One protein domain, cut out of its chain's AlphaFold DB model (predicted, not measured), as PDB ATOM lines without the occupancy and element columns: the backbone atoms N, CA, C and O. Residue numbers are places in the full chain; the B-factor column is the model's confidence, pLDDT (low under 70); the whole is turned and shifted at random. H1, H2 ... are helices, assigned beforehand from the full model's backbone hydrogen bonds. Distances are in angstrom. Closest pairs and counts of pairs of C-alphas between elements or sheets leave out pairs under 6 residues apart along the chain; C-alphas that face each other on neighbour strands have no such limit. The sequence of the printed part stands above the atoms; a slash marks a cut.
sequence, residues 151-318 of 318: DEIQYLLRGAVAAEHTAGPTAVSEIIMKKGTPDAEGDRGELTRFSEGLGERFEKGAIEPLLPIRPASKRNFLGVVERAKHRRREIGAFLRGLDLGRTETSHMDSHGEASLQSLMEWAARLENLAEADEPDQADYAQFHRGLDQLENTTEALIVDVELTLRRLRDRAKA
ATOM      1  N   ASP A 151     243.058 280.536 172.974       90.81
ATOM      2  CA  ASP A 151     241.724 281.095 172.765       90.81
ATOM      3  C   ASP A 151     240.869 280.974 174.033       90.81
ATOM      4  O   ASP A 151     240.259 281.942 174.475       90.81
ATOM      5  N   GLU A 152     240.884 279.812 174.692       91.12
ATOM      6  CA  GLU A 152     240.192 279.599 175.970       91.12
ATOM      7  C   GLU A 152     240.747 280.536 177.062       91.12
ATOM      8  O   GLU A 152     239.977 281.129 177.816       91.12
ATOM      9  N   ILE A 153     242.066 280.765 177.094       92.44
ATOM     10  CA  ILE A 153     242.699 281.780 177.951       92.44
ATOM     11  C   ILE A 153     242.191 283.194 177.612       92.44
ATOM     12  O   ILE A 153     241.834 283.946 178.520       92.44
ATOM     13  N   GLN A 154     242.102 283.558 176.327       93.81
ATOM     14  CA  GLN A 154     241.572 284.853 175.891       93.81
ATOM     15  C   GLN A 154     240.120 285.056 176.341       93.81
ATOM     16  O   GLN A 154     239.799 286.113 176.883       93.81
ATOM     17  N   TYR A 155     239.241 284.068 176.151       95.06
ATOM     18  CA  TYR A 155     237.842 284.187 176.569       95.06
ATOM     19  C   TYR A 155     237.690 284.204 178.098       95.06
ATOM     20  O   TYR A 155     236.901 285.005 178.600       95.06
ATOM     21  N   LEU A 156     238.493 283.435 178.849       94.81
ATOM     22  CA  LEU A 156     238.532 283.522 180.317       94.81
ATOM     23  C   LEU A 156     238.918 284.926 180.795       94.81
ATOM     24  O   LEU A 156     238.242 285.499 181.651       94.81
ATOM     25  N   LEU A 157     239.989 285.493 180.231       94.88
ATOM     26  CA  LEU A 157     240.470 286.820 180.612       94.88
ATOM     27  C   LEU A 157     239.514 287.931 180.160       94.88
ATOM     28  O   LEU A 157     239.309 288.870 180.926       94.88
ATOM     29  N   ARG A 158     238.850 287.798 179.001       95.25
ATOM     30  CA  ARG A 158     237.726 288.670 178.605       95.25
ATOM     31  C   ARG A 158     236.622 288.652 179.651       95.25
ATOM     32  O   ARG A 158     236.288 289.710 180.164       95.25
ATOM     33  N   GLY A 159     236.121 287.475 180.032       94.81
ATOM     34  CA  GLY A 159     235.079 287.356 181.058       94.81
ATOM     35  C   GLY A 159     235.508 287.966 182.397       94.81
ATOM     36  O   GLY A 159     234.761 288.728 183.001       94.81
ATOM     37  N   ALA A 160     236.745 287.707 182.831       95.00
ATOM     38  CA  ALA A 160     237.284 288.228 184.090       95.00
ATOM     39  C   ALA A 160     237.530 289.751 184.078       95.00
ATOM     40  O   ALA A 160     237.472 290.391 185.129       95.00
ATOM     41  N   VAL A 161     237.791 290.345 182.913       95.06
ATOM     42  CA  VAL A 161     237.882 291.802 182.697       95.06
ATOM     43  C   VAL A 161     236.495 292.444 182.554       95.06
ATOM     44  O   VAL A 161     236.281 293.565 183.025       95.06
ATOM     45  N   ALA A 162     235.569 291.732 181.908       93.81
ATOM     46  CA  ALA A 162     234.190 292.138 181.672       93.81
ATOM     47  C   ALA A 162     233.372 292.204 182.964       93.81
ATOM     48  O   ALA A 162     232.498 293.058 183.098       93.81
ATOM     49  N   ALA A 163     233.675 291.302 183.898       92.38
ATOM     50  CA  ALA A 163     232.965 291.114 185.148       92.38
ATOM     51  C   ALA A 163     232.836 292.380 186.013       92.38
ATOM     52  O   ALA A 163     233.697 293.264 186.020       92.38
ATOM     53  N   GLU A 164     231.770 292.402 186.817       83.62
ATOM     54  CA  GLU A 164     231.456 293.472 187.772       83.62
ATOM     55  C   GLU A 164     232.623 293.776 188.723       83.62
ATOM     56  O   GLU A 164     232.991 294.937 188.927       83.62
ATOM     57  N   HIS A 165     233.229 292.735 189.298       86.62
ATOM     58  CA  HIS A 165     234.483 292.846 190.030       86.62
ATOM     59  C   HIS A 165     235.605 292.307 189.144       86.62
ATOM     60  O   HIS A 165     235.724 291.098 188.954       86.62
ATOM     61  N   THR A 166     236.437 293.200 188.606       85.69
ATOM     62  CA  THR A 166     237.525 292.851 187.680       85.69
ATOM     63  C   THR A 166     238.455 291.795 188.284       85.69
ATOM     64  O   THR A 166     239.209 292.073 189.220       85.69
ATOM     65  N   ALA A 167     238.416 290.585 187.732       90.69
ATOM     66  CA  ALA A 167     239.043 289.384 188.273       90.69
ATOM     67  C   ALA A 167     240.274 288.917 187.481       90.69
ATOM     68  O   ALA A 167     240.728 287.794 187.684       90.69
ATOM     69  N   GLY A 168     240.838 289.761 186.607       90.00
ATOM     70  CA  GLY A 168     242.027 289.454 185.795       90.00
ATOM     71  C   GLY A 168     243.152 288.740 186.567       90.00
ATOM     72  O   GLY A 168     243.500 287.620 186.199       90.00
ATOM     73  N   PRO A 169     243.654 289.280 187.697       92.81
ATOM     74  CA  PRO A 169     244.678 288.612 188.511       92.81
ATOM     75  C   PRO A 169     244.252 287.242 189.069       92.81
ATOM     76  O   PRO A 169     245.074 286.331 189.179       92.81
ATOM     77  N   THR A 170     242.966 287.067 189.388       92.62
ATOM     78  CA  THR A 170     242.392 285.787 189.836       92.62
ATOM     79  C   THR A 170     242.356 284.774 188.693       92.62
ATOM     80  O   THR A 170     242.730 283.622 188.888       92.62
ATOM     81  N   ALA A 171     241.967 285.203 187.490       91.19
ATOM     82  CA  ALA A 171     241.950 284.367 186.295       91.19
ATOM     83  C   ALA A 171     243.367 283.972 185.842       91.19
ATOM     84  O   ALA A 171     243.600 282.802 185.554       91.19
ATOM     85  N   VAL A 172     244.338 284.895 185.876       92.12
ATOM     86  CA  VAL A 172     245.765 284.583 185.667       92.12
ATOM     87  C   VAL A 172     246.250 283.547 186.687       92.12
ATOM     88  O   VAL A 172     246.908 282.580 186.310       92.12
ATOM     89  N   SER A 173     245.879 283.694 187.963       90.94
ATOM     90  CA  SER A 173     246.220 282.711 189.004       90.94
ATOM     91  C   SER A 173     245.582 281.340 188.741       90.94
ATOM     92  O   SER A 173     246.252 280.321 188.896       90.94
ATOM     93  N   GLU A 174     244.322 281.298 188.297       90.25
ATOM     94  CA  GLU A 174     243.626 280.053 187.945       90.25
ATOM     95  C   GLU A 174     244.260 279.348 186.739       90.25
ATOM     96  O   GLU A 174     244.460 278.135 186.799       90.25
ATOM     97  N   ILE A 175     244.643 280.089 185.690       89.44
ATOM     98  CA  ILE A 175     245.362 279.546 184.523       89.44
ATOM     99  C   ILE A 175     246.644 278.840 184.975       89.44
ATOM    100  O   ILE A 175     246.862 277.682 184.627       89.44
ATOM    101  N   ILE A 176     247.464 279.504 185.795       88.94
ATOM    102  CA  ILE A 176     248.742 278.956 186.277       88.94
ATOM    103  C   ILE A 176     248.505 277.718 187.154       88.94
ATOM    104  O   ILE A 176     249.110 276.668 186.923       88.94
ATOM    105  N   MET A 177     247.581 277.806 188.118       87.56
ATOM    106  CA  MET A 177     247.242 276.695 189.017       87.56
ATOM    107  C   MET A 177     246.696 275.467 188.277       87.56
ATOM    108  O   MET A 177     246.984 274.343 188.681       87.56
ATOM    109  N   LYS A 178     245.904 275.664 187.215       86.00
ATOM    110  CA  LYS A 178     245.337 274.575 186.406       86.00
ATOM    111  C   LYS A 178     246.336 274.011 185.390       86.00
ATOM    112  O   LYS A 178     246.311 272.808 185.148       86.00
ATOM    113  N   LYS A 179     247.235 274.840 184.841       82.31
ATOM    114  CA  LYS A 179     248.306 274.407 183.924       82.31
ATOM    115  C   LYS A 179     249.331 273.506 184.624       82.31
ATOM    116  O   LYS A 179     249.838 272.578 184.005       82.31
ATOM    117  N   GLY A 180     249.610 273.751 185.908       72.56
ATOM    118  CA  GLY A 180     250.269 272.799 186.815       72.56
ATOM    119  C   GLY A 180     251.744 272.468 186.539       72.56
ATOM    120  O   GLY A 180     252.360 271.762 187.336       72.56
ATOM    121  N   THR A 181     252.336 272.965 185.449       75.00
ATOM    122  CA  THR A 181     253.767 272.818 185.151       75.00
ATOM    123  C   THR A 181     254.599 273.861 185.909       75.00
ATOM    124  O   THR A 181     254.115 274.970 186.141       75.00
ATOM    125  N   PRO A 182     255.865 273.569 186.270       69.00
ATOM    126  CA  PRO A 182     256.740 274.558 186.910       69.00
ATOM    127  C   PRO A 182     256.974 275.792 186.023       69.00
ATOM    128  O   PRO A 182     257.097 276.903 186.535       69.00
ATOM    129  N   ASP A 183     256.963 275.619 184.699       75.50
ATOM    130  CA  ASP A 183     257.139 276.704 183.726       75.50
ATOM    131  C   ASP A 183     255.942 277.672 183.668       75.50
ATOM    132  O   ASP A 183     256.099 278.811 183.233       75.50
ATOM    133  N   ALA A 184     254.753 277.264 184.141       78.75
ATOM    134  CA  ALA A 184     253.536 278.082 184.081       78.75
ATOM    135  C   ALA A 184     253.643 279.394 184.883       78.75
ATOM    136  O   ALA A 184     252.990 280.379 184.549       78.75
ATOM    137  N   GLU A 185     254.485 279.438 185.919       84.69
ATOM    138  CA  GLU A 185     254.753 280.673 186.669       84.69
ATOM    139  C   GLU A 185     255.553 281.693 185.834       84.69
ATOM    140  O   GLU A 185     255.419 282.899 186.044       84.69
ATOM    141  N   GLY A 186     256.324 281.235 184.837       85.19
ATOM    142  CA  GLY A 186     257.001 282.098 183.864       85.19
ATOM    143  C   GLY A 186     256.015 282.862 182.976       85.19
ATOM    144  O   GLY A 186     256.179 284.064 182.761       85.19
ATOM    145  N   ASP A 187     254.927 282.203 182.559       86.62
ATOM    146  CA  ASP A 187     253.866 282.811 181.744       86.62
ATOM    147  C   ASP A 187     253.124 283.944 182.477       86.62
ATOM    148  O   ASP A 187     252.486 284.782 181.832       86.62
ATOM    149  N   ARG A 188     253.194 284.010 183.820       91.19
ATOM    150  CA  ARG A 188     252.458 284.994 184.636       91.19
ATOM    151  C   ARG A 188     252.658 286.424 184.142       91.19
ATOM    152  O   ARG A 188     251.698 287.194 184.107       91.19
ATOM    153  N   GLY A 189     253.887 286.785 183.770       91.38
ATOM    154  CA  GLY A 189     254.212 288.128 183.284       91.38
ATOM    155  C   GLY A 189     253.517 288.483 181.966       91.38
ATOM    156  O   GLY A 189     253.108 289.629 181.778       91.38
ATOM    157  N   GLU A 190     253.339 287.511 181.073       92.56
ATOM    158  CA  GLU A 190     252.675 287.705 179.780       92.56
ATOM    159  C   GLU A 190     251.151 287.669 179.927       92.56
ATOM    160  O   GLU A 190     250.468 288.578 179.454       92.56
ATOM    161  N   LEU A 191     250.628 286.699 180.684       91.94
ATOM    162  CA  LEU A 191     249.204 286.584 181.016       91.94
ATOM    163  C   LEU A 191     248.671 287.833 181.738       91.94
ATOM    164  O   LEU A 191     247.554 288.273 181.464       91.94
ATOM    165  N   THR A 192     249.478 288.441 182.617       94.12
ATOM    166  CA  THR A 192     249.118 289.693 183.306       94.12
ATOM    167  C   THR A 192     249.009 290.848 182.312       94.12
ATOM    168  O   THR A 192     247.949 291.461 182.226       94.12
ATOM    169  N   ARG A 193     250.036 291.080 181.479       94.31
ATOM    170  CA  ARG A 193     250.021 292.129 180.436       94.31
ATOM    171  C   ARG A 193     248.891 291.942 179.424       94.31
ATOM    172  O   ARG A 193     248.305 292.917 178.959       94.31
ATOM    173  N   PHE A 194     248.569 290.697 179.081       93.06
ATOM    174  CA  PHE A 194     247.459 290.378 178.186       93.06
ATOM    175  C   PHE A 194     246.104 290.689 178.839       93.06
ATOM    176  O   PHE A 194     245.256 291.327 178.215       93.06
ATOM    177  N   SER A 195     245.925 290.348 180.122       93.62
ATOM    178  CA  SER A 195     244.747 290.756 180.900       93.62
ATOM    179  C   SER A 195     244.643 292.279 181.064       93.62
ATOM    180  O   SER A 195     243.532 292.808 181.042       93.62
ATOM    181  N   GLU A 196     245.763 292.988 181.218       93.50
ATOM    182  CA  GLU A 196     245.811 294.456 181.284       93.50
ATOM    183  C   GLU A 196     245.399 295.082 179.944       93.50
ATOM    184  O   GLU A 196     244.538 295.960 179.924       93.50
ATOM    185  N   GLY A 197     245.925 294.585 178.819       92.38
ATOM    186  CA  GLY A 197     245.556 295.047 177.474       92.38
ATOM    187  C   GLY A 197     244.087 294.785 177.116       92.38
ATOM    188  O   GLY A 197     243.436 295.636 176.506       92.38
ATOM    189  N   LEU A 198     243.526 293.647 177.547       92.69
ATOM    190  CA  LEU A 198     242.081 293.401 177.483       92.69
ATOM    191  C   LEU A 198     241.311 294.397 178.368       92.69
ATOM    192  O   LEU A 198     240.303 294.946 177.924       92.69
ATOM    193  N   GLY A 199     241.816 294.702 179.567       92.25
ATOM    194  CA  GLY A 199     241.287 295.739 180.461       92.25
ATOM    195  C   GLY A 199     241.238 297.128 179.824       92.25
ATOM    196  O   GLY A 199     240.200 297.790 179.863       92.25
ATOM    197  N   GLU A 200     242.319 297.558 179.173       91.38
ATOM    198  CA  GLU A 200     242.367 298.846 178.475       91.38
ATOM    199  C   GLU A 200     241.399 298.906 177.290       91.38
ATOM    200  O   GLU A 200     240.696 299.907 177.117       91.38
ATOM    201  N   ARG A 201     241.304 297.827 176.500       90.25
ATOM    202  CA  ARG A 201     240.309 297.729 175.421       90.25
ATOM    203  C   ARG A 201     238.882 297.779 175.957       90.25
ATOM    204  O   ARG A 201     238.048 298.448 175.353       90.25
ATOM    205  N   PHE A 202     238.618 297.131 177.087       91.75
ATOM    206  CA  PHE A 202     237.294 297.102 177.694       91.75
ATOM    207  C   PHE A 202     236.887 298.449 178.313       91.75
ATOM    208  O   PHE A 202     235.745 298.871 178.152       91.75
ATOM    209  N   GLU A 203     237.805 299.156 178.977       89.62
ATOM    210  CA  GLU A 203     237.532 300.454 179.618       89.62
ATOM    211  C   GLU A 203     237.562 301.644 178.643       89.62
ATOM    212  O   GLU A 203     236.783 302.589 178.797       89.62
ATOM    213  N   LYS A 204     238.452 301.628 177.641       86.06
ATOM    214  CA  LYS A 204     238.746 302.791 176.776       86.06
ATOM    215  C   LYS A 204     238.504 302.528 175.288       86.06
ATOM    216  O   LYS A 204     238.106 303.443 174.576       86.06
ATOM    217  N   GLY A 205     238.751 301.307 174.817       80.69
ATOM    218  CA  GLY A 205     238.692 300.945 173.397       80.69
ATOM    219  C   GLY A 205     237.289 300.632 172.869       80.69
ATOM    220  O   GLY A 205     236.283 300.770 173.571       80.69
ATOM    221  N   ALA A 206     237.239 300.181 171.614       80.06
ATOM    222  CA  ALA A 206     236.069 299.533 171.035       80.06
ATOM    223  C   ALA A 206     236.025 298.049 171.445       80.06
ATOM    224  O   ALA A 206     237.038 297.339 171.389       80.06
ATOM    225  N   ILE A 207     234.840 297.587 171.848       81.88
ATOM    226  CA  ILE A 207     234.564 296.173 172.117       81.88
ATOM    227  C   ILE A 207     234.193 295.537 170.777       81.88
ATOM    228  O   ILE A 207     233.038 295.527 170.363       81.88
ATOM    229  N   GLU A 208     235.223 295.105 170.059       79.88
ATOM    230  CA  GLU A 208     235.113 294.455 168.753       79.88
ATOM    231  C   GLU A 208     235.107 292.925 168.912       79.88
ATOM    232  O   GLU A 208     235.781 292.429 169.820       79.88
ATOM    233  N   PRO A 209     234.418 292.177 168.027       82.31
ATOM    234  CA  PRO A 209     234.476 290.714 167.957       82.31
ATOM    235  C   PRO A 209     235.909 290.158 167.920       82.31
ATOM    236  O   PRO A 209     236.748 290.641 167.159       82.31
ATOM    237  N   LEU A 210     236.181 289.103 168.696       80.62
ATOM    238  CA  LEU A 210     237.489 288.431 168.775       80.62
ATOM    239  C   LEU A 210     237.357 286.921 168.549       80.62
ATOM    240  O   LEU A 210     237.882 286.106 169.314       80.62
ATOM    241  N   LEU A 211     236.659 286.542 167.477       78.69
ATOM    242  CA  LEU A 211     236.721 285.175 166.962       78.69
ATOM    243  C   LEU A 211     238.182 284.821 166.629       78.69
ATOM    244  O   LEU A 211     238.814 285.550 165.861       78.69
ATOM    245  N   PRO A 212     238.726 283.714 167.168       74.44
ATOM    246  CA  PRO A 212     240.044 283.230 166.781       74.44
ATOM    247  C   PRO A 212     240.135 282.983 165.276       74.44
ATOM    248  O   PRO A 212     239.174 282.534 164.646       74.44
ATOM    249  N   ILE A 213     241.315 283.212 164.694       70.38
ATOM    250  CA  ILE A 213     241.583 282.877 163.289       70.38
ATOM    251  C   ILE A 213     241.760 281.357 163.195       70.38
ATOM    252  O   ILE A 213     242.874 280.830 163.224       70.38
ATOM    253  N   ARG A 214     240.635 280.638 163.137       68.25
ATOM    254  CA  ARG A 214     240.608 279.174 163.146       68.25
ATOM    255  C   ARG A 214     241.308 278.626 161.890       68.25
ATOM    256  O   ARG A 214     240.976 279.050 160.778       68.25
ATOM    257  N   PRO A 215     242.260 277.680 162.022       64.31
ATOM    258  CA  PRO A 215     242.901 277.058 160.870       64.31
ATOM    259  C   PRO A 215     241.866 276.298 160.035       64.31
ATOM    260  O   PRO A 215     240.876 275.786 160.566       64.31
ATOM    261  N   ALA A 216     242.101 276.212 158.722       64.12
ATOM    262  CA  ALA A 216     241.175 275.609 157.766       64.12
ATOM    263  C   ALA A 216     240.870 274.142 158.124       64.12
ATOM    264  O   ALA A 216     241.622 273.224 157.791       64.12
ATOM    265  N   SER A 217     239.761 273.934 158.836       66.81
ATOM    266  CA  SER A 217     239.361 272.621 159.335       66.81
ATOM    267  C   SER A 217     238.982 271.698 158.178       66.81
ATOM    268  O   SER A 217     238.526 272.148 157.122       66.81
ATOM    269  N   LYS A 218     239.158 270.387 158.378       70.88
ATOM    270  CA  LYS A 218     238.715 269.375 157.411       70.88
ATOM    271  C   LYS A 218     237.213 269.551 157.157       70.88
ATOM    272  O   LYS A 218     236.449 269.734 158.101       70.88
ATOM    273  N   ARG A 219     236.805 269.513 155.883       79.50
ATOM    274  CA  ARG A 219     235.406 269.699 155.461       79.50
ATOM    275  C   ARG A 219     234.593 268.407 155.611       79.50
ATOM    276  O   ARG A 219     234.171 267.826 154.617       79.50
ATOM    277  N   ASN A 220     234.464 267.929 156.844       85.38
ATOM    278  CA  ASN A 220     233.761 266.701 157.219       85.38
ATOM    279  C   ASN A 220     233.095 266.851 158.599       85.38
ATOM    280  O   ASN A 220     233.396 267.799 159.328       85.38
ATOM    281  N   PHE A 221     232.230 265.907 158.981       85.00
ATOM    282  CA  PHE A 221     231.484 265.973 160.242       85.00
ATOM    283  C   PHE A 221     232.383 266.144 161.469       85.00
ATOM    284  O   PHE A 221     232.166 267.052 162.264       85.00
ATOM    285  N   LEU A 222     233.465 265.364 161.572       86.56
ATOM    286  CA  LEU A 222     234.433 265.486 162.668       86.56
ATOM    287  C   LEU A 222     235.038 266.902 162.771       86.56
ATOM    288  O   LEU A 222     235.254 267.405 163.871       86.56
ATOM    289  N   GLY A 223     235.267 267.577 161.639       86.62
ATOM    290  CA  GLY A 223     235.707 268.973 161.604       86.62
ATOM    291  C   GLY A 223     234.643 269.974 162.069       86.62
ATOM    292  O   GLY A 223     234.998 271.028 162.588       86.62
ATOM    293  N   VAL A 224     233.350 269.660 161.928       88.25
ATOM    294  CA  VAL A 224     232.238 270.430 162.519       88.25
ATOM    295  C   VAL A 224     232.165 270.172 164.028       88.25
ATOM    296  O   VAL A 224     232.127 271.125 164.803       88.25
ATOM    297  N   VAL A 225     232.224 268.905 164.447       88.88
ATOM    298  CA  VAL A 225     232.149 268.455 165.849       88.88
ATOM    299  C   VAL A 225     233.280 269.040 166.700       88.88
ATOM    300  O   VAL A 225     233.014 269.647 167.736       88.88
ATOM    301  N   GLU A 226     234.539 268.942 166.267       88.38
ATOM    302  CA  GLU A 226     235.665 269.509 167.027       88.38
ATOM    303  C   GLU A 226     235.631 271.043 167.066       88.38
ATOM    304  O   GLU A 226     235.931 271.656 168.094       88.38
ATOM    305  N   ARG A 227     235.177 271.683 165.981       88.81
ATOM    306  CA  ARG A 227     234.991 273.139 165.919       88.81
ATOM    307  C   ARG A 227     233.850 273.602 166.848       88.81
ATOM    308  O   ARG A 227     233.986 274.637 167.512       88.81
ATOM    309  N   ALA A 228     232.785 272.807 166.985       89.69
ATOM    310  CA  ALA A 228     231.702 273.016 167.948       89.69
ATOM    311  C   ALA A 228     232.180 272.836 169.402       89.69
ATOM    312  O   ALA A 228     231.954 273.728 170.225       89.69
ATOM    313  N   LYS A 229     232.933 271.765 169.705       88.25
ATOM    314  CA  LYS A 229     233.592 271.557 171.012       88.25
ATOM    315  C   LYS A 229     234.496 272.732 171.386       88.25
ATOM    316  O   LYS A 229     234.433 273.210 172.516       88.25
ATOM    317  N   HIS A 230     235.289 273.242 170.439       89.06
ATOM    318  CA  HIS A 230     236.141 274.412 170.668       89.06
ATOM    319  C   HIS A 230     235.315 275.655 171.017       89.06
ATOM    320  O   HIS A 230     235.589 276.318 172.016       89.06
ATOM    321  N   ARG A 231     234.243 275.945 170.257       91.44
ATOM    322  CA  ARG A 231     233.371 277.095 170.556       91.44
ATOM    323  C   ARG A 231     232.644 276.938 171.897       91.44
ATOM    324  O   ARG A 231     232.505 277.920 172.618       91.44
ATOM    325  N   ARG A 232     232.255 275.715 172.281       91.31
ATOM    326  CA  ARG A 232     231.698 275.431 173.613       91.31
ATOM    327  C   ARG A 232     232.693 275.784 174.723       91.31
ATOM    328  O   ARG A 232     232.294 276.430 175.688       91.31
ATOM    329  N   ARG A 233     233.968 275.395 174.593       90.69
ATOM    330  CA  ARG A 233     235.004 275.686 175.604       90.69
ATOM    331  C   ARG A 233     235.384 277.166 175.660       90.69
ATOM    332  O   ARG A 233     235.553 277.681 176.757       90.69
ATOM    333  N   GLU A 234     235.415 277.877 174.532       92.50
ATOM    334  CA  GLU A 234     235.561 279.345 174.499       92.50
ATOM    335  C   GLU A 234     234.436 280.055 175.268       92.50
ATOM    336  O   GLU A 234     234.700 280.864 176.158       92.50
ATOM    337  N   ILE A 235     233.173 279.714 174.983       93.31
ATOM    338  CA  ILE A 235     232.016 280.266 175.707       93.31
ATOM    339  C   ILE A 235     232.090 279.880 177.193       93.31
ATOM    340  O   ILE A 235     231.857 280.713 178.067       93.31
ATOM    341  N   GLY A 236     232.472 278.636 177.484       92.56
ATOM    342  CA  GLY A 236     232.684 278.136 178.838       92.56
ATOM    343  C   GLY A 236     233.736 278.920 179.623       92.56
ATOM    344  O   GLY A 236     233.517 279.247 180.790       92.56
ATOM    345  N   ALA A 237     234.834 279.287 178.965       93.12
ATOM    346  CA  ALA A 237     235.881 280.130 179.521       93.12
ATOM    347  C   ALA A 237     235.365 281.538 179.849       93.12
ATOM    348  O   ALA A 237     235.578 282.028 180.957       93.12
ATOM    349  N   PHE A 238     234.628 282.164 178.926       95.25
ATOM    350  CA  PHE A 238     234.027 283.482 179.150       95.25
ATOM    351  C   PHE A 238     233.072 283.489 180.352       95.25
ATOM    352  O   PHE A 238     233.190 284.345 181.230       95.25
ATOM    353  N   LEU A 239     232.191 282.487 180.448       93.88
ATOM    354  CA  LEU A 239     231.288 282.319 181.591       93.88
ATOM    355  C   LEU A 239     232.066 282.112 182.905       93.88
ATOM    356  O   LEU A 239     231.769 282.779 183.897       93.88
ATOM    357  N   ARG A 240     233.128 281.289 182.902       91.88
ATOM    358  CA  ARG A 240     234.027 281.127 184.061       91.88
ATOM    359  C   ARG A 240     234.677 282.452 184.480       91.88
ATOM    360  O   ARG A 240     234.816 282.710 185.673       91.88
ATOM    361  N   GLY A 241     235.041 283.309 183.527       93.00
ATOM    362  CA  GLY A 241     235.602 284.630 183.811       93.00
ATOM    363  C   GLY A 241     234.606 285.546 184.530       93.00
ATOM    364  O   GLY A 241     234.959 286.179 185.528       93.00
ATOM    365  N   LEU A 242     233.346 285.552 184.079       93.69
ATOM    366  CA  LEU A 242     232.256 286.280 184.737       93.69
ATOM    367  C   LEU A 242     231.997 285.771 186.166       93.69
ATOM    368  O   LEU A 242     231.784 286.592 187.065       93.69
ATOM    369  N   ASP A 243     232.073 284.452 186.381       91.19
ATOM    370  CA  ASP A 243     231.941 283.803 187.696       91.19
ATOM    371  C   ASP A 243     233.076 284.182 188.662       91.19
ATOM    372  O   ASP A 243     232.819 284.460 189.838       91.19
ATOM    373  N   LEU A 244     234.329 284.239 188.188       91.12
ATOM    374  CA  LEU A 244     235.482 284.651 189.004       91.12
ATOM    375  C   LEU A 244     235.338 286.093 189.513       91.12
ATOM    376  O   LEU A 244     235.672 286.376 190.667       91.12
ATOM    377  N   GLY A 245     234.787 286.982 188.682       90.06
ATOM    378  CA  GLY A 245     234.406 288.342 189.070       90.06
ATOM    379  C   GLY A 245     233.014 288.474 189.696       90.06
ATOM    380  O   GLY A 245     232.551 289.592 189.909       90.06
ATOM    381  N   ARG A 246     232.369 287.345 190.026       89.31
ATOM    382  CA  ARG A 246     231.083 287.225 190.742       89.31
ATOM    383  C   ARG A 246     229.900 287.954 190.103       89.31
ATOM    384  O   ARG A 246     228.965 288.317 190.809       89.31
ATOM    385  N   THR A 247     229.926 288.131 188.788       88.06
ATOM    386  CA  THR A 247     228.890 288.856 188.042       88.06
ATOM    387  C   THR A 247     227.522 288.207 188.257       88.06
ATOM    388  O   THR A 247     227.307 287.071 187.835       88.06
ATOM    389  N   GLU A 248     226.582 288.903 188.899       82.56
ATOM    390  CA  GLU A 248     225.207 288.412 189.065       82.56
ATOM    391  C   GLU A 248     224.323 288.902 187.907       82.56
ATOM    392  O   GLU A 248     224.374 290.077 187.545       82.56
ATOM    393  N   THR A 249     223.476 288.044 187.315       80.06
ATOM    394  CA  THR A 249     222.640 288.477 186.168       80.06
ATOM    395  C   THR A 249     221.661 289.584 186.550       80.06
ATOM    396  O   THR A 249     221.431 290.490 185.763       80.06
ATOM    397  N   SER A 250     221.216 289.593 187.810       78.88
ATOM    398  CA  SER A 250     220.413 290.649 188.435       78.88
ATOM    399  C   SER A 250     221.063 292.039 188.460       78.88
ATOM    400  O   SER A 250     220.403 292.998 188.856       78.88
ATOM    401  N   HIS A 251     222.339 292.165 188.085       77.19
ATOM    402  CA  HIS A 251     223.016 293.453 187.919       77.19
ATOM    403  C   HIS A 251     223.038 293.923 186.457       77.19
ATOM    404  O   HIS A 251     223.350 295.085 186.205       77.19
ATOM    405  N   MET A 252     222.687 293.059 185.497       88.94
ATOM    406  CA  MET A 252     222.595 293.387 184.073       88.94
ATOM    407  C   MET A 252     221.288 294.127 183.736       88.94
ATOM    408  O   MET A 252     220.332 294.110 184.507       88.94
ATOM    409  N   ASP A 253     221.226 294.779 182.567       91.44
ATOM    410  CA  ASP A 253     219.930 295.167 181.995       91.44
ATOM    411  C   ASP A 253     219.273 293.972 181.278       91.44
ATOM    412  O   ASP A 253     219.925 292.969 180.988       91.44
ATOM    413  N   SER A 254     217.971 294.063 180.993       93.00
ATOM    414  CA  SER A 254     217.199 292.947 180.422       93.00
ATOM    415  C   SER A 254     217.681 292.494 179.039       93.00
ATOM    416  O   SER A 254     217.404 291.364 178.638       93.00
ATOM    417  N   HIS A 255     218.423 293.338 178.316       94.00
ATOM    418  CA  HIS A 255     219.100 292.953 177.082       94.00
ATOM    419  C   HIS A 255     220.338 292.103 177.383       94.00
ATOM    420  O   HIS A 255     220.467 291.019 176.817       94.00
ATOM    421  N   GLY A 256     221.196 292.532 178.314       93.25
ATOM    422  CA  GLY A 256     222.347 291.743 178.751       93.25
ATOM    423  C   GLY A 256     221.969 290.414 179.412       93.25
ATOM    424  O   GLY A 256     222.614 289.405 179.131       93.25
ATOM    425  N   GLU A 257     220.898 290.369 180.215       92.88
ATOM    426  CA  GLU A 257     220.366 289.107 180.754       92.88
ATOM    427  C   GLU A 257     219.906 288.159 179.635       92.88
ATOM    428  O   GLU A 257     220.233 286.969 179.665       92.88
ATOM    429  N   ALA A 258     219.195 288.677 178.626       93.56
ATOM    430  CA  ALA A 258     218.734 287.890 177.483       93.56
ATOM    431  C   ALA A 258     219.892 287.406 176.594       93.56
ATOM    432  O   ALA A 258     219.878 286.249 176.160       93.56
ATOM    433  N   SER A 259     220.912 288.241 176.355       95.50
ATOM    434  CA  SER A 259     222.093 287.843 175.583       95.50
ATOM    435  C   SER A 259     222.934 286.805 176.339       95.50
ATOM    436  O   SER A 259     223.345 285.806 175.745       95.50
ATOM    437  N   LEU A 260     223.094 286.949 177.660       93.19
ATOM    438  CA  LEU A 260     223.772 285.963 178.510       93.19
ATOM    439  C   LEU A 260     223.006 284.632 178.593       93.19
ATOM    440  O   LEU A 260     223.620 283.571 178.480       93.19
ATOM    441  N   GLN A 261     221.675 284.653 178.736       91.94
ATOM    442  CA  GLN A 261     220.871 283.426 178.677       91.94
ATOM    443  C   GLN A 261     221.003 282.752 177.305       91.94
ATOM    444  O   GLN A 261     221.258 281.551 177.241       91.94
ATOM    445  N   SER A 262     220.888 283.520 176.220       93.12
ATOM    446  CA  SER A 262     221.023 283.001 174.854       93.12
ATOM    447  C   SER A 262     222.398 282.365 174.624       93.12
ATOM    448  O   SER A 262     222.499 281.324 173.978       93.12
ATOM    449  N   LEU A 263     223.457 282.941 175.201       92.81
ATOM    450  CA  LEU A 263     224.814 282.395 175.161       92.81
ATOM    451  C   LEU A 263     224.930 281.058 175.921       92.81
ATOM    452  O   LEU A 263     225.546 280.120 175.412       92.81
ATOM    453  N   MET A 264     224.295 280.936 177.094       91.06
ATOM    454  CA  MET A 264     224.209 279.665 177.834       91.06
ATOM    455  C   MET A 264     223.412 278.599 177.064       91.06
ATOM    456  O   MET A 264     223.831 277.443 177.002       91.06
ATOM    457  N   GLU A 265     222.295 278.975 176.434       90.56
ATOM    458  CA  GLU A 265     221.517 278.067 175.583       90.56
ATOM    459  C   GLU A 265     222.324 277.587 174.369       90.56
ATOM    460  O   GLU A 265     222.267 276.406 174.025       90.56
ATOM    461  N   TRP A 266     223.118 278.460 173.740       91.38
ATOM    462  CA  TRP A 266     224.025 278.058 172.664       91.38
ATOM    463  C   TRP A 266     225.143 277.128 173.143       91.38
ATOM    464  O   TRP A 266     225.464 276.180 172.426       91.38
ATOM    465  N   ALA A 267     225.693 277.324 174.345       88.56
ATOM    466  CA  ALA A 267     226.684 276.408 174.915       88.56
ATOM    467  C   ALA A 267     226.120 274.985 175.103       88.56
ATOM    468  O   ALA A 267     226.793 274.015 174.753       88.56
ATOM    469  N   ALA A 268     224.870 274.859 175.567       86.56
ATOM    470  CA  ALA A 268     224.177 273.571 175.680       86.56
ATOM    471  C   ALA A 268     223.815 272.961 174.307       86.56
ATOM    472  O   ALA A 268     223.932 271.756 174.103       86.56
ATOM    473  N   ARG A 269     223.437 273.779 173.314       86.75
ATOM    474  CA  ARG A 269     223.210 273.293 171.935       86.75
ATOM    475  C   ARG A 269     224.505 272.799 171.274       86.75
ATOM    476  O   ARG A 269     224.459 271.848 170.500       86.75
ATOM    477  N   LEU A 270     225.648 273.416 171.588       87.25
ATOM    478  CA  LEU A 270     226.972 272.974 171.135       87.25
ATOM    479  C   LEU A 270     227.452 271.691 171.831       87.25
ATOM    480  O   LEU A 270     228.218 270.949 171.226       87.25
ATOM    481  N   GLU A 271     227.010 271.417 173.060       84.44
ATOM    482  CA  GLU A 271     227.210 270.122 173.730       84.44
ATOM    483  C   GLU A 271     226.468 269.009 172.984       84.44
ATOM    484  O   GLU A 271     227.108 268.085 172.492       84.44
ATOM    485  N   ASN A 272     225.165 269.179 172.743       83.44
ATOM    486  CA  ASN A 272     224.374 268.209 171.978       83.44
ATOM    487  C   ASN A 272     224.930 267.975 170.554       83.44
ATOM    488  O   ASN A 272     224.877 266.860 170.047       83.44
ATOM    489  N   LEU A 273     225.476 269.010 169.899       82.62
ATOM    490  CA  LEU A 273     226.124 268.888 168.583       82.62
ATOM    491  C   LEU A 273     227.505 268.208 168.651       82.62
ATOM    492  O   LEU A 273     227.952 267.632 167.663       82.62
ATOM    493  N   ALA A 274     228.192 268.280 169.792       79.25
ATOM    494  CA  ALA A 274     229.483 267.635 170.016       79.25
ATOM    495  C   ALA A 274     229.378 266.125 170.307       79.25
ATOM    496  O   ALA A 274     230.391 265.427 170.208       79.25
ATOM    497  N   GLU A 275     228.178 265.663 170.665       82.19
ATOM    498  CA  GLU A 275     227.822 264.275 170.996       82.19
ATOM    499  C   GLU A 275     226.940 263.605 169.923       82.19
ATOM    500  O   GLU A 275     226.602 262.433 170.051       82.19
ATOM    501  N   ALA A 276     226.564 264.331 168.865       81.94
ATOM    502  CA  ALA A 276     225.731 263.816 167.781       81.94
ATOM    503  C   ALA A 276     226.488 262.848 166.851       81.94
ATOM    504  O   ALA A 276     227.660 263.064 166.537       81.94
ATOM    505  N   ASP A 277     225.781 261.834 166.346       83.50
ATOM    506  CA  ASP A 277     226.261 260.918 165.303       83.50
ATOM    507  C   ASP A 277     226.341 261.584 163.911       83.50
ATOM    508  O   ASP A 277     225.663 262.578 163.631       83.50
ATOM    509  N   GLU A 278     227.161 261.023 163.013       84.81
ATOM    510  CA  GLU A 278     227.322 261.517 161.635       84.81
ATOM    511  C   GLU A 278     226.050 261.238 160.798       84.81
ATOM    512  O   GLU A 278     225.635 260.083 160.701       84.81
ATOM    513  N   PRO A 279     225.401 262.250 160.179       82.94
ATOM    514  CA  PRO A 279     224.146 262.030 159.453       82.94
ATOM    515  C   PRO A 279     224.350 261.315 158.109       82.94
ATOM    516  O   PRO A 279     225.139 261.778 157.283       82.94
ATOM    517  N   ASP A 280     223.531 260.293 157.830       75.25
ATOM    518  CA  ASP A 280     223.579 259.452 156.612       75.25
ATOM    519  C   ASP A 280     223.626 260.228 155.276       75.25
ATOM    520  O   ASP A 280     224.099 259.707 154.265       75.25
ATOM    521  N   GLN A 281     223.107 261.463 155.240       71.81
ATOM    522  CA  GLN A 281     223.085 262.339 154.058       71.81
ATOM    523  C   GLN A 281     223.449 263.795 154.410       71.81
ATOM    524  O   GLN A 281     222.675 264.729 154.192       71.81
ATOM    525  N   ALA A 282     224.632 264.004 154.988       78.12
ATOM    526  CA  ALA A 282     225.101 265.322 155.412       78.12
ATOM    527  C   ALA A 282     225.698 266.199 154.281       78.12
ATOM    528  O   ALA A 282     226.754 265.887 153.728       78.12
ATOM    529  N   ASP A 283     225.119 267.384 154.023       84.50
ATOM    530  CA  ASP A 283     225.850 268.481 153.357       84.50
ATOM    531  C   ASP A 283     226.795 269.158 154.367       84.50
ATOM    532  O   ASP A 283     226.434 270.120 155.055       84.50
ATOM    533  N   TYR A 284     228.043 268.688 154.433       81.94
ATOM    534  CA  TYR A 284     229.078 269.296 155.278       81.94
ATOM    535  C   TYR A 284     229.317 270.780 154.961       81.94
ATOM    536  O   TYR A 284     229.661 271.546 155.863       81.94
ATOM    537  N   ALA A 285     229.100 271.237 153.722       83.00
ATOM    538  CA  ALA A 285     229.216 272.655 153.392       83.00
ATOM    539  C   ALA A 285     228.059 273.475 153.988       83.00
ATOM    540  O   ALA A 285     228.270 274.633 154.348       83.00
ATOM    541  N   GLN A 286     226.852 272.915 154.134       86.12
ATOM    542  CA  GLN A 286     225.773 273.529 154.924       86.12
ATOM    543  C   GLN A 286     226.098 273.518 156.423       86.12
ATOM    544  O   GLN A 286     225.964 274.565 157.057       86.12
ATOM    545  N   PHE A 287     226.595 272.406 156.978       86.38
ATOM    546  CA  PHE A 287     226.978 272.343 158.396       86.38
ATOM    547  C   PHE A 287     228.078 273.350 158.764       86.38
ATOM    548  O   PHE A 287     227.939 274.062 159.757       86.38
ATOM    549  N   HIS A 288     229.128 273.488 157.946       86.75
ATOM    550  CA  HIS A 288     230.165 274.497 158.188       86.75
ATOM    551  C   HIS A 288     229.614 275.928 158.126       86.75
ATOM    552  O   HIS A 288     229.890 276.694 159.044       86.75
ATOM    553  N   ARG A 289     228.767 276.262 157.137       88.38
ATOM    554  CA  ARG A 289     228.099 277.580 157.055       88.38
ATOM    555  C   ARG A 289     227.203 277.861 158.269       88.38
ATOM    556  O   ARG A 289     227.175 278.987 158.757       88.38
ATOM    557  N   GLY A 290     226.494 276.849 158.771       89.56
ATOM    558  CA  GLY A 290     225.694 276.962 159.995       89.56
ATOM    559  C   GLY A 290     226.557 277.212 161.236       89.56
ATOM    560  O   GLY A 290     226.205 278.044 162.070       89.56
ATOM    561  N   LEU A 291     227.718 276.559 161.333       90.06
ATOM    562  CA  LEU A 291     228.661 276.768 162.433       90.06
ATOM    563  C   LEU A 291     229.396 278.119 162.334       90.06
ATOM    564  O   LEU A 291     229.596 278.761 163.362       90.06
ATOM    565  N   ASP A 292     229.703 278.605 161.125       89.81
ATOM    566  CA  ASP A 292     230.179 279.980 160.900       89.81
ATOM    567  C   ASP A 292     229.158 281.001 161.442       89.81
ATOM    568  O   ASP A 292     229.516 281.938 162.157       89.81
ATOM    569  N   GLN A 293     227.866 280.812 161.146       91.12
ATOM    570  CA  GLN A 293     226.791 281.676 161.649       91.12
ATOM    571  C   GLN A 293     226.627 281.585 163.175       91.12
ATOM    572  O   GLN A 293     226.427 282.612 163.826       91.12
ATOM    573  N   LEU A 294     226.750 280.389 163.758       92.69
ATOM    574  CA  LEU A 294     226.681 280.163 165.205       92.69
ATOM    575  C   LEU A 294     227.848 280.843 165.939       92.69
ATOM    576  O   LEU A 294     227.626 281.525 166.940       92.69
ATOM    577  N   GLU A 295     229.077 280.727 165.432       92.81
ATOM    578  CA  GLU A 295     230.254 281.406 165.993       92.81
ATOM    579  C   GLU A 295     230.085 282.930 165.985       92.81
ATOM    580  O   GLU A 295     230.219 283.555 167.037       92.81
ATOM    581  N   ASN A 296     229.682 283.513 164.850       92.94
ATOM    582  CA  ASN A 296     229.380 284.945 164.754       92.94
ATOM    583  C   ASN A 296     228.243 285.374 165.702       92.94
ATOM    584  O   ASN A 296     228.343 286.405 166.362       92.94
ATOM    585  N   THR A 297     227.180 284.570 165.817       95.06
ATOM    586  CA  THR A 297     226.035 284.859 166.705       95.06
ATOM    587  C   THR A 297     226.454 284.831 168.173       95.06
ATOM    588  O   THR A 297     226.158 285.753 168.925       95.06
ATOM    589  N   THR A 298     227.186 283.797 168.590       95.25
ATOM    590  CA  THR A 298     227.693 283.683 169.967       95.25
ATOM    591  C   THR A 298     228.744 284.740 170.292       95.25
ATOM    592  O   THR A 298     228.840 285.145 171.444       95.25
ATOM    593  N   GLU A 299     229.482 285.242 169.298       95.75
ATOM    594  CA  GLU A 299     230.402 286.365 169.498       95.75
ATOM    595  C   GLU A 299     229.670 287.690 169.710       95.75
ATOM    596  O   GLU A 299     230.019 288.429 170.626       95.75
ATOM    597  N   ALA A 300     228.623 287.963 168.926       95.38
ATOM    598  CA  ALA A 300     227.768 289.126 169.148       95.38
ATOM    599  C   ALA A 300     227.148 289.099 170.558       95.38
ATOM    600  O   ALA A 300     227.208 290.096 171.267       95.38
ATOM    601  N   LEU A 301     226.667 287.936 171.017       96.25
ATOM    602  CA  LEU A 301     226.133 287.772 172.376       96.25
ATOM    603  C   LEU A 301     227.187 288.017 173.474       96.25
ATOM    604  O   LEU A 301     226.853 288.575 174.517       96.25
ATOM    605  N   ILE A 302     228.452 287.637 173.255       96.19
ATOM    606  CA  ILE A 302     229.562 287.960 174.172       96.19
ATOM    607  C   ILE A 302     229.815 289.476 174.191       96.19
ATOM    608  O   ILE A 302     229.896 290.066 175.269       96.19
ATOM    609  N   VAL A 303     229.864 290.117 173.020       95.75
ATOM    610  CA  VAL A 303     230.060 291.571 172.881       95.75
ATOM    611  C   VAL A 303     228.902 292.365 173.506       95.75
ATOM    612  O   VAL A 303     229.158 293.362 174.181       95.75
ATOM    613  N   ASP A 304     227.650 291.911 173.386       95.19
ATOM    614  CA  ASP A 304     226.481 292.501 174.063       95.19
ATOM    615  C   ASP A 304     226.614 292.441 175.593       95.19
ATOM    616  O   ASP A 304     226.319 293.417 176.296       95.19
ATOM    617  N   VAL A 305     227.066 291.299 176.129       95.06
ATOM    618  CA  VAL A 305     227.302 291.108 177.569       95.06
ATOM    619  C   VAL A 305     228.418 292.039 178.049       95.06
ATOM    620  O   VAL A 305     228.219 292.771 179.020       95.06
ATOM    621  N   GLU A 306     229.545 292.092 177.334       95.44
ATOM    622  CA  GLU A 306     230.655 293.013 177.606       95.44
ATOM    623  C   GLU A 306     230.182 294.484 177.578       95.44
ATOM    624  O   GLU A 306     230.332 295.209 178.568       95.44
ATOM    625  N   LEU A 307     229.531 294.928 176.496       94.31
ATOM    626  CA  LEU A 307     228.966 296.279 176.366       94.31
ATOM    627  C   LEU A 307     227.971 296.605 177.486       94.31
ATOM    628  O   LEU A 307     227.894 297.750 177.931       94.31
ATOM    629  N   THR A 308     227.203 295.627 177.960       93.88
ATOM    630  CA  THR A 308     226.267 295.818 179.072       93.88
ATOM    631  C   THR A 308     226.996 296.036 180.389       93.88
ATOM    632  O   THR A 308     226.745 297.040 181.058       93.88
ATOM    633  N   LEU A 309     227.947 295.166 180.732       93.44
ATOM    634  CA  LEU A 309     228.721 295.274 181.971       93.44
ATOM    635  C   LEU A 309     229.563 296.559 182.013       93.44
ATOM    636  O   LEU A 309     229.614 297.218 183.053       93.44
ATOM    637  N   ARG A 310     230.110 297.005 180.871       92.62
ATOM    638  CA  ARG A 310     230.757 298.324 180.753       92.62
ATOM    639  C   ARG A 310     229.783 299.464 181.058       92.62
ATOM    640  O   ARG A 310     230.056 300.262 181.950       92.62
ATOM    641  N   ARG A 311     228.621 299.509 180.386       91.94
ATOM    642  CA  ARG A 311     227.582 300.541 180.611       91.94
ATOM    643  C   ARG A 311     227.138 300.614 182.077       91.94
ATOM    644  O   ARG A 311     226.772 301.690 182.543       91.94
ATOM    645  N   LEU A 312     227.154 299.495 182.798       89.44
ATOM    646  CA  LEU A 312     226.799 299.420 184.217       89.44
ATOM    647  C   LEU A 312     227.933 299.903 185.124       89.44
ATOM    648  O   LEU A 312     227.692 300.729 186.004       89.44
ATOM    649  N   ARG A 313     229.170 299.466 184.871       88.88
ATOM    650  CA  ARG A 313     230.351 299.937 185.604       88.88
ATOM    651  C   ARG A 313     230.572 301.441 185.425       88.88
ATOM    652  O   ARG A 313     230.911 302.117 186.389       88.88
ATOM    653  N   ASP A 314     230.329 301.974 184.233       89.62
ATOM    654  CA  ASP A 314     230.473 303.407 183.961       89.62
ATOM    655  C   ASP A 314     229.386 304.238 184.669       89.62
ATOM    656  O   ASP A 314     229.687 305.310 185.185       89.62
ATOM    657  N   ARG A 315     228.159 303.708 184.821       87.88
ATOM    658  CA  ARG A 315     227.125 304.295 185.703       87.88
ATOM    659  C   ARG A 315     227.489 304.220 187.190       87.88
ATOM    660  O   ARG A 315     227.062 305.082 187.942       87.88
ATOM    661  N   ALA A 316     228.241 303.206 187.617       85.62
ATOM    662  CA  ALA A 316     228.678 303.039 189.008       85.62
ATOM    663  C   ALA A 316     229.921 303.878 189.376       85.62
ATOM    664  O   ALA A 316     230.286 303.950 190.548       85.62
ATOM    665  N   LYS A 317     230.577 304.498 188.384       84.31
ATOM    666  CA  LYS A 317     231.713 305.425 188.544       84.31
ATOM    667  C   LYS A 317     231.307 306.911 188.526       84.31
ATOM    668  O   LYS A 317     232.176 307.750 188.759       84.31
ATOM    669  N   ALA A 318     230.054 307.218 188.178       77.06
ATOM    670  CA  ALA A 318     229.535 308.567 187.924       77.06
ATOM    671  C   ALA A 318     228.760 309.146 189.121       77.06
ATOM    672  O   ALA A 318     228.866 310.376 189.313       77.06
TER     673      ALA A 318
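What this domain is: This is residues 151 to 318 of the 318 residues of an uncharacterized protein of Acidobacteria bacterium (UniProt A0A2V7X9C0). The longest helix, H7, runs along most of the length of a bundle of four helices, H1, H5, H6 and H7, in which H5 lies beside H7, H6 runs back the opposite way, and the short H1 packs on the later half of H5. From the H1 end of this bundle an arm made of H2 and H4 reaches to one side, with the small H3 near its tip, where residues 178 to 183 stick out; the unnamed stretch 204 to 220 runs back from the arm to H5. The printed part has 168 residues with seven named helices, H1 to H7 in chain order, and no named strand, and the class is all helix. The whole is compact, with a radius of gyration of the C-alphas of 17.0 A, and its outline is flat, 57 by 44 by 24 A.

Where its parts are: H7, residues 284 to 316, is 47.7 A long and runs from C-alpha 284 at (229.078, 269.296, 155.278) to C-alpha 316 at (228.678, 303.039, 189.008). H5, residues 221 to 244, is 34.5 A long, and H6, residues 254 to 274, is 30.0 A. H1, residues 151 to 162, begins with C-alpha 151 at (241.724, 281.095, 172.765). H2 is residues 168 to 179, H3 residues 182 to 185, and H4, 22.1 A long, residues 188 to 203.

How they stand to each other: H7, with residues 284 to 298 alone, touches H5 at a shallow tilt of 9 degrees, the same way; the closest C-alphas, of Val 224 and His 288, are 6.3 A apart. H6 and H7 form a hairpin at 31 degrees, closest at the C-alphas of Gly 256 and Val 305, 5.1 A; H7 touches H6 with residues 298 to 309 alone. H5 and H6 are another hairpin, at a steep tilt of 38 degrees, with the C-alphas of Val 225 and Ala 274 5.0 A apart. H1 touches residues 233 to 244 of H5, closest at the C-alphas of Gly 159 and Gly 241, 3.9 A. H1 and H6 are apart. H1 and H2 form a hairpin, closest at the C-alphas of Ala 160 and Gly 168, 5.2 A. H2 and H4 touch, closest at the C-alphas of Gly 168 and Ser 195, 5.7 A, at 37 degrees, only just steep. H3 touches no helix but is near H2. Every O i to N i+4 pair is within hydrogen-bond range in H1, H2, H4, H5, H6 and H7; H3 is too short for such a pair.

The domain as a whole: The C-alphas farthest apart, of Asp 280 and Ala 318, are 58.6 A apart. The printed part has no cut, and Ala 318 is the chain's last residue. The link from H4 to H5, 17 residues, is long. The mean pLDDT of the printed part is 87.9, with residues 182 and 214 to 217 under 70.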